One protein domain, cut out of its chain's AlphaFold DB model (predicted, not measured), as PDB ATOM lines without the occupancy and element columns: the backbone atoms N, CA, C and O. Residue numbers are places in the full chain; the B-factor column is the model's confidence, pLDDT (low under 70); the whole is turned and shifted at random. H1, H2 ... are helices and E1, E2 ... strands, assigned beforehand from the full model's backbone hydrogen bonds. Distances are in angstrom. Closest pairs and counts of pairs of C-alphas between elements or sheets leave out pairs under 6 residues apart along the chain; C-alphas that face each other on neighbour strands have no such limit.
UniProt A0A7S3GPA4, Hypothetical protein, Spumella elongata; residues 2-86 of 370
ATOM      1  N   ARG A   2       6.921  33.235 -68.916       96.62
ATOM      2  CA  ARG A   2       7.567  33.530 -70.216       96.62
ATOM      3  C   ARG A   2       7.783  32.296 -71.104       96.62
ATOM      4  O   ARG A   2       7.329  32.286 -72.239       96.62
ATOM      5  N   ASP A   3       8.373  31.227 -70.566       96.44
ATOM      6  CA  ASP A   3       8.641  30.019 -71.363       96.44
ATOM      7  C   ASP A   3       7.393  29.379 -71.962       96.44
ATOM      8  O   ASP A   3       7.472  28.896 -73.082       96.44
ATOM      9  N   ALA A   4       6.258  29.398 -71.253       97.62
ATOM     10  CA  ALA A   4       5.006  28.836 -71.760       97.62
ATOM     11  C   ALA A   4       4.398  29.709 -72.863       97.62
ATOM     12  O   ALA A   4       3.771  29.186 -73.777       97.62
ATOM     13  N   VAL A   5       4.609  31.030 -72.803       97.94
ATOM     14  CA  VAL A   5       4.237  31.944 -73.893       97.94
ATOM     15  C   VAL A   5       5.063  31.625 -75.139       97.94
ATOM     16  O   VAL A   5       4.509  31.495 -76.225       97.94
ATOM     17  N   PHE A   6       6.375  31.430 -74.994       97.50
ATOM     18  CA  PHE A   6       7.237  31.106 -76.136       97.50
ATOM     19  C   PHE A   6       7.009  29.685 -76.654       97.50
ATOM     20  O   PHE A   6       7.120  29.445 -77.849       97.50
ATOM     21  N   GLU A   7       6.662  28.751 -75.774       97.06
ATOM     22  CA  GLU A   7       6.252  27.397 -76.140       97.06
ATOM     23  C   GLU A   7       4.962  27.411 -76.964       97.06
ATOM     24  O   GLU A   7       4.917  26.805 -78.030       97.06
ATOM     25  N   PHE A   8       3.957  28.188 -76.542       97.94
ATOM     26  CA  PHE A   8       2.756  28.423 -77.340       97.94
ATOM     27  C   PHE A   8       3.106  28.971 -78.729       97.94
ATOM     28  O   PHE A   8       2.684  28.391 -79.726       97.94
ATOM     29  N   LEU A   9       3.916  30.035 -78.802       97.62
ATOM     30  CA  LEU A   9       4.291  30.659 -80.077       97.62
ATOM     31  C   LEU A   9       5.087  29.711 -80.982       97.62
ATOM     32  O   LEU A   9       4.860  29.700 -82.187       97.62
ATOM     33  N   ALA A  10       5.963  28.879 -80.416       97.31
ATOM     34  CA  ALA A  10       6.683  27.848 -81.160       97.31
ATOM     35  C   ALA A  10       5.744  26.730 -81.647       97.31
ATOM     36  O   ALA A  10       5.897  26.223 -82.752       97.31
ATOM     37  N   SER A  11       4.743  26.353 -80.852       97.00
ATOM     38  CA  SER A  11       3.768  25.319 -81.225       97.00
ATOM     39  C   SER A  11       2.676  25.806 -82.188       97.00
ATOM     40  O   SER A  11       1.895  24.993 -82.689       97.00
ATOM     41  N   TRP A  12       2.595  27.114 -82.454       97.25
ATOM     42  CA  TRP A  12       1.534  27.716 -83.257       97.25
ATOM     43  C   TRP A  12       1.667  27.339 -84.737       97.25
ATOM     44  O   TRP A  12       2.612  27.732 -85.415       97.25
ATOM     45  N   ARG A  13       0.696  26.574 -85.256       93.38
ATOM     46  CA  ARG A  13       0.688  26.076 -86.648       93.38
ATOM     47  C   ARG A  13      -0.336  26.754 -87.557       93.38
ATOM     48  O   ARG A  13      -0.369  26.447 -88.749       93.38
ATOM     49  N   SER A  14      -1.199  27.617 -87.013       91.62
ATOM     50  CA  SER A  14      -2.199  28.294 -87.840       91.62
ATOM     51  C   SER A  14      -1.520  29.255 -88.811       91.62
ATOM     52  O   SER A  14      -0.495  29.858 -88.501       91.62
ATOM     53  N   GLN A  15      -2.114  29.395 -89.993       87.31
ATOM     54  CA  GLN A  15      -1.727  30.433 -90.949       87.31
ATOM     55  C   GLN A  15      -2.198  31.815 -90.501       87.31
ATOM     56  O   GLN A  15      -1.623  32.817 -90.921       87.31
ATOM     57  N   ASP A  16      -3.212  31.857 -89.637       91.12
ATOM     58  CA  ASP A  16      -3.641  33.081 -88.985       91.12
ATOM     59  C   ASP A  16      -2.640  33.476 -87.902       91.12
ATOM     60  O   ASP A  16      -2.068  32.630 -87.202       91.12
ATOM     61  N   LEU A  17      -2.448  34.783 -87.739       94.44
ATOM     62  CA  LEU A  17      -1.561  35.307 -86.711       94.44
ATOM     63  C   LEU A  17      -2.093  34.942 -85.316       94.44
ATOM     64  O   LEU A  17      -3.295  34.995 -85.043       94.44
ATOM     65  N   ALA A  18      -1.183  34.555 -84.420       96.56
ATOM     66  CA  ALA A  18      -1.537  34.233 -83.045       96.56
ATOM     67  C   ALA A  18      -2.118  35.472 -82.348       96.56
ATOM     68  O   ALA A  18      -1.588  36.573 -82.482       96.56
ATOM     69  N   THR A  19      -3.198  35.295 -81.588       96.94
ATOM     70  CA  THR A  19      -3.851  36.385 -80.850       96.94
ATOM     71  C   THR A  19      -3.703  36.177 -79.348       96.94
ATOM     72  O   THR A  19      -3.461  35.057 -78.890       96.94
ATOM     73  N   LEU A  20      -3.907  37.236 -78.561       96.38
ATOM     74  CA  LEU A  20      -3.952  37.145 -77.098       96.38
ATOM     75  C   LEU A  20      -5.001  36.127 -76.621       96.38
ATOM     76  O   LEU A  20      -4.782  35.428 -75.631       96.38
ATOM     77  N   ARG A  21      -6.122  36.006 -77.342       95.88
ATOM     78  CA  ARG A  21      -7.156  35.012 -77.047       95.88
ATOM     79  C   ARG A  21      -6.617  33.590 -77.205       95.88
ATOM     80  O   ARG A  21      -6.729  32.804 -76.269       95.88
ATOM     81  N   HIS A  22      -5.981  33.291 -78.338       96.94
ATOM     82  CA  HIS A  22      -5.360  31.983 -78.578       96.94
ATOM     83  C   HIS A  22      -4.310  31.652 -77.508       96.94
ATOM     84  O   HIS A  22      -4.262  30.533 -76.998       96.94
ATOM     85  N   LEU A  23      -3.511  32.650 -77.115       97.31
ATOM     86  CA  LEU A  23      -2.512  32.511 -76.060       97.31
ATOM     87  C   LEU A  23      -3.153  32.187 -74.698       97.31
ATOM     88  O   LEU A  23      -2.651  31.327 -73.977       97.31
ATOM     89  N   GLY A  24      -4.262  32.843 -74.344       96.56
ATOM     90  CA  GLY A  24      -4.996  32.589 -73.099       96.56
ATOM     91  C   GLY A  24      -5.725  31.240 -73.060       96.56
ATOM     92  O   GLY A  24      -5.946  30.691 -71.978       96.56
ATOM     93  N   GLU A  25      -6.076  30.692 -74.223       97.44
ATOM     94  CA  GLU A  25      -6.699  29.370 -74.371       97.44
ATOM     95  C   GLU A  25      -5.669  28.222 -74.329       97.44
ATOM     96  O   GLU A  25      -6.037  27.079 -74.051       97.44
ATOM     97  N   HIS A  26      -4.374  28.507 -74.523       97.94
ATOM     98  CA  HIS A  26      -3.320  27.491 -74.499       97.94
ATOM     99  C   HIS A  26      -3.173  26.835 -73.106       97.94
ATOM    100  O   HIS A  26      -2.960  27.553 -72.120       97.94
ATOM    101  N   PRO A  27      -3.210  25.487 -72.986       97.75
ATOM    102  CA  PRO A  27      -3.272  24.797 -71.692       97.75
ATOM    103  C   PRO A  27      -2.145  25.168 -70.721       97.75
ATOM    104  O   PRO A  27      -2.405  25.480 -69.558       97.75
ATOM    105  N   GLU A  28      -0.898  25.204 -71.200       97.75
ATOM    106  CA  GLU A  28       0.261  25.530 -70.359       97.75
ATOM    107  C   GLU A  28       0.283  26.992 -69.920       97.75
ATOM    108  O   GLU A  28       0.636  27.300 -68.779       97.75
ATOM    109  N   VAL A  29      -0.138  27.903 -70.798       97.88
ATOM    110  CA  VAL A  29      -0.199  29.333 -70.477       97.88
ATOM    111  C   VAL A  29      -1.313  29.570 -69.470       97.88
ATOM    112  O   VAL A  29      -1.083  30.239 -68.467       97.88
ATOM    113  N   LYS A  30      -2.484  28.958 -69.665       98.06
ATOM    114  CA  LYS A  30      -3.615  29.028 -68.737       98.06
ATOM    115  C   LYS A  30      -3.254  28.477 -67.357       98.06
ATOM    116  O   LYS A  30      -3.502  29.147 -66.355       98.06
ATOM    117  N   ARG A  31      -2.615  27.301 -67.296       98.12
ATOM    118  CA  ARG A  31      -2.159  26.675 -66.044       98.12
ATOM    119  C   ARG A  31      -1.158  27.559 -65.305       98.12
ATOM    120  O   ARG A  31      -1.345  27.837 -64.124       98.12
ATOM    121  N   ARG A  32      -0.109  28.026 -65.993       98.12
ATOM    122  CA  ARG A  32       0.910  28.887 -65.375       98.12
ATOM    123  C   ARG A  32       0.359  30.264 -65.014       98.12
ATOM    124  O   ARG A  32       0.729  30.775 -63.970       98.12
ATOM    125  N   SER A  33      -0.539  30.830 -65.819       97.81
ATOM    126  CA  SER A  33      -1.230  32.089 -65.525       97.81
ATOM    127  C   SER A  33      -2.021  31.980 -64.223       97.81
ATOM    128  O   SER A  33      -1.811  32.776 -63.319       97.81
ATOM    129  N   ALA A  34      -2.844  30.935 -64.076       97.44
ATOM    130  CA  ALA A  34      -3.645  30.719 -62.871       97.44
ATOM    131  C   ALA A  34      -2.801  30.465 -61.610       97.44
ATOM    132  O   ALA A  34      -3.218  30.832 -60.515       97.44
ATOM    133  N   ALA A  35      -1.632  29.833 -61.757       97.88
ATOM    134  CA  ALA A  35      -0.725  29.560 -60.644       97.88
ATOM    135  C   ALA A  35       0.153  30.764 -60.258       97.88
ATOM    136  O   ALA A  35       0.560  30.877 -59.107       97.88
ATOM    137  N   PHE A  36       0.491  31.628 -61.219       97.19
ATOM    138  CA  PHE A  36       1.506  32.669 -61.051       97.19
ATOM    139  C   PHE A  36       0.932  34.088 -60.953       97.19
ATOM    140  O   PHE A  36       1.496  34.920 -60.248       97.19
ATOM    141  N   LEU A  37      -0.155  34.391 -61.668       96.69
ATOM    142  CA  LEU A  37      -0.720  35.738 -61.730       96.69
ATOM    143  C   LEU A  37      -1.844  35.909 -60.699       96.69
ATOM    144  O   LEU A  37      -2.767  35.089 -60.653       96.69
ATOM    145  N   PRO A  38      -1.831  36.993 -59.900       96.56
ATOM    146  CA  PRO A  38      -2.996  37.382 -59.119       96.56
ATOM    147  C   PRO A  38      -4.214  37.570 -60.028       96.56
ATOM    148  O   PRO A  38      -4.090  38.065 -61.146       96.56
ATOM    149  N   ARG A  39      -5.416  37.258 -59.526       91.19
ATOM    150  CA  ARG A  39      -6.670  37.378 -60.304       91.19
ATOM    151  C   ARG A  39      -6.936  38.787 -60.847       91.19
ATOM    152  O   ARG A  39      -7.703  38.936 -61.790       91.19
ATOM    153  N   SER A  40      -6.335  39.806 -60.237       90.69
ATOM    154  CA  SER A  40      -6.453  41.208 -60.634       90.69
ATOM    155  C   SER A  40      -5.491  41.631 -61.745       90.69
ATOM    156  O   SER A  40      -5.607  42.758 -62.212       90.69
ATOM    157  N   VAL A  41      -4.536  40.785 -62.144       95.88
ATOM    158  CA  VAL A  41      -3.511  41.121 -63.142       95.88
ATOM    159  C   VAL A  41      -3.818  40.390 -64.454       95.88
ATOM    160  O   VAL A  41      -3.656  39.168 -64.519       95.88
ATOM    161  N   PRO A  42      -4.250  41.101 -65.512       95.94
ATOM    162  CA  PRO A  42      -4.465  40.504 -66.824       95.94
ATOM    163  C   PRO A  42      -3.173  39.925 -67.407       95.94
ATOM    164  O   PRO A  42      -2.086  40.481 -67.245       95.94
ATOM    165  N   LEU A  43      -3.302  38.826 -68.160       96.69
ATOM    166  CA  LEU A  43      -2.170  38.200 -68.850       96.69
ATOM    167  C   LEU A  43      -1.447  39.187 -69.779       96.69
ATOM    168  O   LEU A  43      -0.221  39.199 -69.819       96.69
ATOM    169  N   LYS A  44      -2.209  40.016 -70.499       96.19
ATOM    170  CA  LYS A  44      -1.677  41.037 -71.405       96.19
ATOM    171  C   LYS A  44      -0.761  42.015 -70.677       96.19
ATOM    172  O   LYS A  44       0.404  42.131 -71.038       96.19
ATOM    173  N   ASP A  45      -1.274  42.640 -69.621       94.25
ATOM    174  CA  ASP A  45      -0.549  43.639 -68.839       94.25
ATOM    175  C   ASP A  45       0.745  43.045 -68.279       94.25
ATOM    176  O   ASP A  45       1.801  43.669 -68.351       94.25
ATOM    177  N   TRP A  46       0.696  41.802 -67.785       97.31
ATOM    178  CA  TRP A  46       1.897  41.104 -67.333       97.31
ATOM    179  C   TRP A  46       2.923  40.905 -68.460       97.31
ATOM    180  O   TRP A  46       4.116  41.120 -68.240       97.31
ATOM    181  N   ILE A  47       2.474  40.511 -69.659       96.38
ATOM    182  CA  ILE A  47       3.341  40.325 -70.830       96.38
ATOM    183  C   ILE A  47       3.997  41.650 -71.220       96.38
ATOM    184  O   ILE A  47       5.219  41.698 -71.323       96.38
ATOM    185  N   GLU A  48       3.223  42.725 -71.370       93.69
ATOM    186  CA  GLU A  48       3.741  44.044 -71.756       93.69
ATOM    187  C   GLU A  48       4.759  44.579 -70.736       93.69
ATOM    188  O   GLU A  48       5.802  45.102 -71.116       93.69
ATOM    189  N   HIS A  49       4.528  44.373 -69.437       91.75
ATOM    190  CA  HIS A  49       5.440  44.867 -68.402       91.75
ATOM    191  C   HIS A  49       6.700  44.014 -68.219       91.75
ATOM    192  O   HIS A  49       7.742  44.539 -67.830       91.75
ATOM    193  N   ARG A  50       6.625  42.691 -68.418       95.56
ATOM    194  CA  ARG A  50       7.741  41.776 -68.102       95.56
ATOM    195  C   ARG A  50       8.520  41.307 -69.314       95.56
ATOM    196  O   ARG A  50       9.697  40.998 -69.169       95.56
ATOM    197  N   ILE A  51       7.867  41.220 -70.466       95.06
ATOM    198  CA  ILE A  51       8.451  40.766 -71.730       95.06
ATOM    199  C   ILE A  51       8.043  41.676 -72.903       95.06
ATOM    200  O   ILE A  51       8.129  41.265 -74.055       95.06
ATOM    201  N   GLY A  52       7.627  42.924 -72.648       88.62
ATOM    202  CA  GLY A  52       7.207  43.870 -73.695       88.62
ATOM    203  C   GLY A  52       8.315  44.285 -74.666       88.62
ATOM    204  O   GLY A  52       8.028  44.741 -75.766       88.62
ATOM    205  N   GLY A  53       9.588  44.075 -74.313       89.75
ATOM    206  CA  GLY A  53      10.697  44.203 -75.268       89.75
ATOM    207  C   GLY A  53      10.758  43.063 -76.294       89.75
ATOM    208  O   GLY A  53      11.406  43.190 -77.329       89.75
ATOM    209  N   GLU A  54      10.087  41.948 -76.014       96.12
ATOM    210  CA  GLU A  54      10.126  40.712 -76.797       96.12
ATOM    211  C   GLU A  54       8.836  40.492 -77.595       96.12
ATOM    212  O   GLU A  54       8.866  39.923 -78.688       96.12
ATOM    213  N   LEU A  55       7.701  40.951 -77.061       96.19
ATOM    214  CA  LEU A  55       6.382  40.811 -77.666       96.19
ATOM    215  C   LEU A  55       5.667  42.160 -77.727       96.19
ATOM    216  O   LEU A  55       5.592  42.875 -76.733       96.19
ATOM    217  N   GLU A  56       5.074  42.455 -78.880       95.00
ATOM    218  CA  GLU A  56       4.198  43.607 -79.092       95.00
ATOM    219  C   GLU A  56       2.790  43.108 -79.448       95.00
ATOM    220  O   GLU A  56       2.632  42.218 -80.287       95.00
ATOM    221  N   PHE A  57       1.753  43.676 -78.833       95.94
ATOM    222  CA  PHE A  57       0.366  43.417 -79.221       95.94
ATOM    223  C   PHE A  57      -0.110  44.501 -80.186       95.94
ATOM    224  O   PHE A  57      -0.052  45.688 -79.867       95.94
ATOM    225  N   ARG A  58      -0.617  44.106 -81.357       93.56
ATOM    226  CA  ARG A  58      -1.206  45.026 -82.342       93.56
ATOM    227  C   ARG A  58      -2.662  44.683 -82.608       93.56
ATOM    228  O   ARG A  58      -3.024  43.515 -82.684       93.56
ATOM    229  N   GLY A  59      -3.491  45.701 -82.803       89.88
ATOM    230  CA  GLY A  59      -4.903  45.538 -83.146       89.88
ATOM    231  C   GLY A  59      -5.844  46.238 -82.171       89.88
ATOM    232  O   GLY A  59      -5.430  46.821 -81.170       89.88
ATOM    233  N   ASN A  60      -7.133  46.196 -82.498       70.69
ATOM    234  CA  ASN A  60      -8.189  46.806 -81.696       70.69
ATOM    235  C   ASN A  60      -8.829  45.779 -80.749       70.69
ATOM    236  O   ASN A  60      -8.754  44.569 -80.984       70.69
ATOM    237  N   ARG A  61      -9.464  46.284 -79.677       70.31
ATOM    238  CA  ARG A  61     -10.080  45.511 -78.577       70.31
ATOM    239  C   ARG A  61     -10.777  44.238 -79.085       70.31
ATOM    240  O   ARG A  61     -11.833  44.321 -79.703       70.31
ATOM    241  N   GLY A  62     -10.187  43.077 -78.783       65.12
ATOM    242  CA  GLY A  62     -10.740  41.747 -79.082       65.12
ATOM    243  C   GLY A  62      -9.974  40.932 -80.130       65.12
ATOM    244  O   GLY A  62     -10.117  39.712 -80.151       65.12
ATOM    245  N   ALA A  63      -9.125  41.568 -80.940       84.50
ATOM    246  CA  ALA A  63      -8.288  40.903 -81.943       84.50
ATOM    247  C   ALA A  63      -6.827  41.362 -81.831       84.50
ATOM    248  O   ALA A  63      -6.213  41.791 -82.804       84.50
ATOM    249  N   GLU A  64      -6.283  41.322 -80.615       95.19
ATOM    250  CA  GLU A  64      -4.892  41.695 -80.363       95.19
ATOM    251  C   GLU A  64      -3.967  40.589 -80.869       95.19
ATOM    252  O   GLU A  64      -3.870  39.511 -80.278       95.19
ATOM    253  N   VAL A  65      -3.326  40.862 -81.996       96.69
ATOM    254  CA  VAL A  65      -2.355  40.006 -82.661       96.69
ATOM    255  C   VAL A  65      -1.000  40.138 -81.975       96.69
ATOM    256  O   VAL A  65      -0.552  41.241 -81.668       96.69
ATOM    257  N   ILE A  66      -0.343  39.005 -81.744       97.00
ATOM    258  CA  ILE A  66       0.963  38.922 -81.092       97.00
ATOM    259  C   ILE A  66       2.057  39.036 -82.155       97.00
ATOM    260  O   ILE A  66       2.160  38.191 -83.044       97.00
ATOM    261  N   HIS A  67       2.905  40.051 -82.033       96.00
ATOM    262  CA  HIS A  67       4.088  40.247 -82.863       96.00
ATOM    263  C   HIS A  67       5.363  39.955 -82.065       96.00
ATOM    264  O   HIS A  67       5.567  40.478 -80.972       96.00
ATOM    265  N   LEU A  68       6.236  39.124 -82.638       96.19
ATOM    266  CA  LEU A  68       7.557  38.810 -82.089       96.19
ATOM    267  C   LEU A  68       8.577  39.887 -82.479       96.19
ATOM    268  O   LEU A  68       8.757  40.170 -83.667       96.19
ATOM    269  N   MET A  69       9.283  40.428 -81.488       92.69
ATOM    270  CA  MET A  69      10.281  41.489 -81.640       92.69
ATOM    271  C   MET A  69      11.696  40.967 -81.358       92.69
ATOM    272  O   MET A  69      11.889  40.129 -80.480       92.69
ATOM    273  N   GLY A  70      12.691  41.480 -82.097       86.44
ATOM    274  CA  GLY A  70      14.124  41.265 -81.835       86.44
ATOM    275  C   GLY A  70      14.503  39.827 -81.451       86.44
ATOM    276  O   GLY A  70      14.175  38.879 -82.168       86.44
ATOM    277  N   ALA A  71      15.146  39.691 -80.287       83.94
ATOM    278  CA  ALA A  71      15.658  38.437 -79.721       83.94
ATOM    279  C   ALA A  71      14.580  37.378 -79.411       83.94
ATOM    280  O   ALA A  71      14.889  36.195 -79.256       83.94
ATOM    281  N   ALA A  72      13.300  37.761 -79.345       93.56
ATOM    282  CA  ALA A  72      12.213  36.818 -79.097       93.56
ATOM    283  C   ALA A  72      12.040  35.827 -80.251       93.56
ATOM    284  O   ALA A  72      11.686  34.669 -80.026       93.56
ATOM    285  N   LYS A  73      12.312  36.268 -81.488       94.38
ATOM    286  CA  LYS A  73      12.250  35.405 -82.675       94.38
ATOM    287  C   LYS A  73      13.235  34.249 -82.556       94.38
ATOM    288  O   LYS A  73      12.841  33.106 -82.773       94.38
ATOM    289  N   ASP A  74      14.465  34.534 -82.141       91.81
ATOM    290  CA  ASP A  74      15.508  33.519 -81.987       91.81
ATOM    291  C   ASP A  74      15.141  32.524 -80.884       91.81
ATOM    292  O   ASP A  74      15.207  31.312 -81.083       91.81
ATOM    293  N   ALA A  75      14.645  33.015 -79.745       94.25
ATOM    294  CA  ALA A  75      14.210  32.158 -78.644       94.25
ATOM    295  C   ALA A  75      13.034  31.239 -79.030       94.25
ATOM    296  O   ALA A  75      13.019  30.059 -78.664       94.25
ATOM    297  N   VAL A  76      12.056  31.754 -79.784       96.31
ATOM    298  CA  VAL A  76      10.934  30.955 -80.299       96.31
ATOM    299  C   VAL A  76      11.410  29.945 -81.345       96.31
ATOM    300  O   VAL A  76      10.986  28.791 -81.296       96.31
ATOM    301  N   MET A  77      12.336  30.320 -82.230       93.88
ATOM    302  CA  MET A  77      12.933  29.409 -83.215       93.88
ATOM    303  C   MET A  77      13.715  28.266 -82.559       93.88
ATOM    304  O   MET A  77      13.559  27.114 -82.963       93.88
ATOM    305  N   VAL A  78      14.497  28.551 -81.515       93.38
ATOM    306  CA  VAL A  78      15.207  27.519 -80.739       93.38
ATOM    307  C   VAL A  78      14.212  26.552 -80.097       93.38
ATOM    308  O   VAL A  78      14.377  25.336 -80.208       93.38
ATOM    309  N   LYS A  79      13.135  27.058 -79.481       95.06
ATOM    310  CA  LYS A  79      12.076  26.196 -78.929       95.06
ATOM    311  C   LYS A  79      11.379  25.365 -80.005       95.06
ATOM    312  O   LYS A  79      11.105  24.191 -79.775       95.06
ATOM    313  N   TYR A  80      11.114  25.945 -81.172       94.69
ATOM    314  CA  TYR A  80      10.519  25.226 -82.295       94.69
ATOM    315  C   TYR A  80      11.405  24.060 -82.753       94.69
ATOM    316  O   TYR A  80      10.917  22.941 -82.901       94.69
ATOM    317  N   GLN A  81      12.713  24.290 -82.900       93.75
ATOM    318  CA  GLN A  81      13.680  23.241 -83.240       93.75
ATOM    319  C   GLN A  81      13.725  22.138 -82.175       93.75
ATOM    320  O   GLN A  81      13.687  20.956 -82.516       93.75
ATOM    321  N   GLN A  82      13.735  22.503 -80.888       90.50
ATOM    322  CA  GLN A  82      13.683  21.533 -79.787       90.50
ATOM    323  C   GLN A  82      12.437  20.639 -79.871       90.50
ATOM    324  O   GLN A  82      12.545  19.421 -79.738       90.50
ATOM    325  N   MET A  83      11.266  21.217 -80.165       90.44
ATOM    326  CA  MET A  83      10.026  20.452 -80.338       90.44
ATOM    327  C   MET A  83      10.050  19.541 -81.567       90.44
ATOM    328  O   MET A  83       9.507  18.441 -81.510       90.44
ATOM    329  N   GLN A  84      10.654  19.979 -82.676       90.44
ATOM    330  CA  GLN A  84      10.726  19.173 -83.897       90.44
ATOM    331  C   GLN A  84      11.639  17.956 -83.752       90.44
ATOM    332  O   GLN A  84      11.319  16.889 -84.268       90.44
ATOM    333  N   HIS A  85      12.764  18.106 -83.055       87.12
ATOM    334  CA  HIS A  85      13.748  17.035 -82.937       87.12
ATOM    335  C   HIS A  85      13.469  16.062 -81.785       87.12
ATOM    336  O   HIS A  85      14.180  15.069 -81.660       87.12
ATOM    337  N   GLY A  86      12.462  16.324 -80.939       82.56
ATOM    338  CA  GLY A  86      12.185  15.508 -79.749       82.56
ATOM    339  C   GLY A  86      13.381  15.414 -78.793       82.56
ATOM    340  O   GLY A  86      13.438  14.512 -77.960       82.56
TER     341      GLY A  86
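AT A GLANCE: This is residues 2 to 86 of the 370 residues of the protein "Hypothetical protein" of Spumella elongata (UniProt A0A7S3GPA4). A small two-stranded hairpin, E1 and E2, covers one side of a cluster of five helices. H1 lies in the middle of the cluster, with H3 side by side with it on one side and the longest helix, H5, crossing it on another, while H2 and H4 lie near H1, H3 and the hairpin and apart from H5. The 85 residues printed run H1 H2 H3 H4 E1 E2 H5, with sheet order E1 - E2, antiparallel. The class is mostly helix; the whole is compact, with a radius of gyration of the C-alphas of 12.5 A and spans of 38 by 28 by 22 A.

IN THESE COORDINATES: Find C-alpha 55 at (6.382, 40.811, -77.666), where E1 begins, residues 55 to 58; E2 is residues 65 to 68. H5, residues 71 to 85, runs 21.7 A to C-alpha 85 at (13.748, 17.035, -82.937). H1, residues 2 to 11, starts at (7.567, 33.530, -70.216) and spans 14.2 A. H2 is residues 20 to 25, H3 is 27 to 36 at 14.1 A, and H4 is 43 to 51 at 11.3 A.

HOW THE PARTS SIT: In the hairpin, look for N 56 and O 67, 2.9 A apart. The closest C-alphas of H2 and E2, Leu 20 and Val 65, are 6.5 A apart; those of H4 and E1, Glu 48 and Leu 55, 7.2 A. H1 touches H5, closest at C-alphas 10 and 80, 4.8 A, at a steep tilt of 59 degrees. H1 touches H3, closest at C-alphas 4 and 29, 5.4 A, at a shallow tilt of 7 degrees, opposite ways. H3 and H5 are apart. In H1 to H5 every O i to N i+4 pair is within hydrogen-bond range.

THE WHOLE: The farthest C-alphas, Ser 40 and His 85, are 38.6 A apart. The printed part has no cut and no long link. Residue 62 alone has pLDDT under 70.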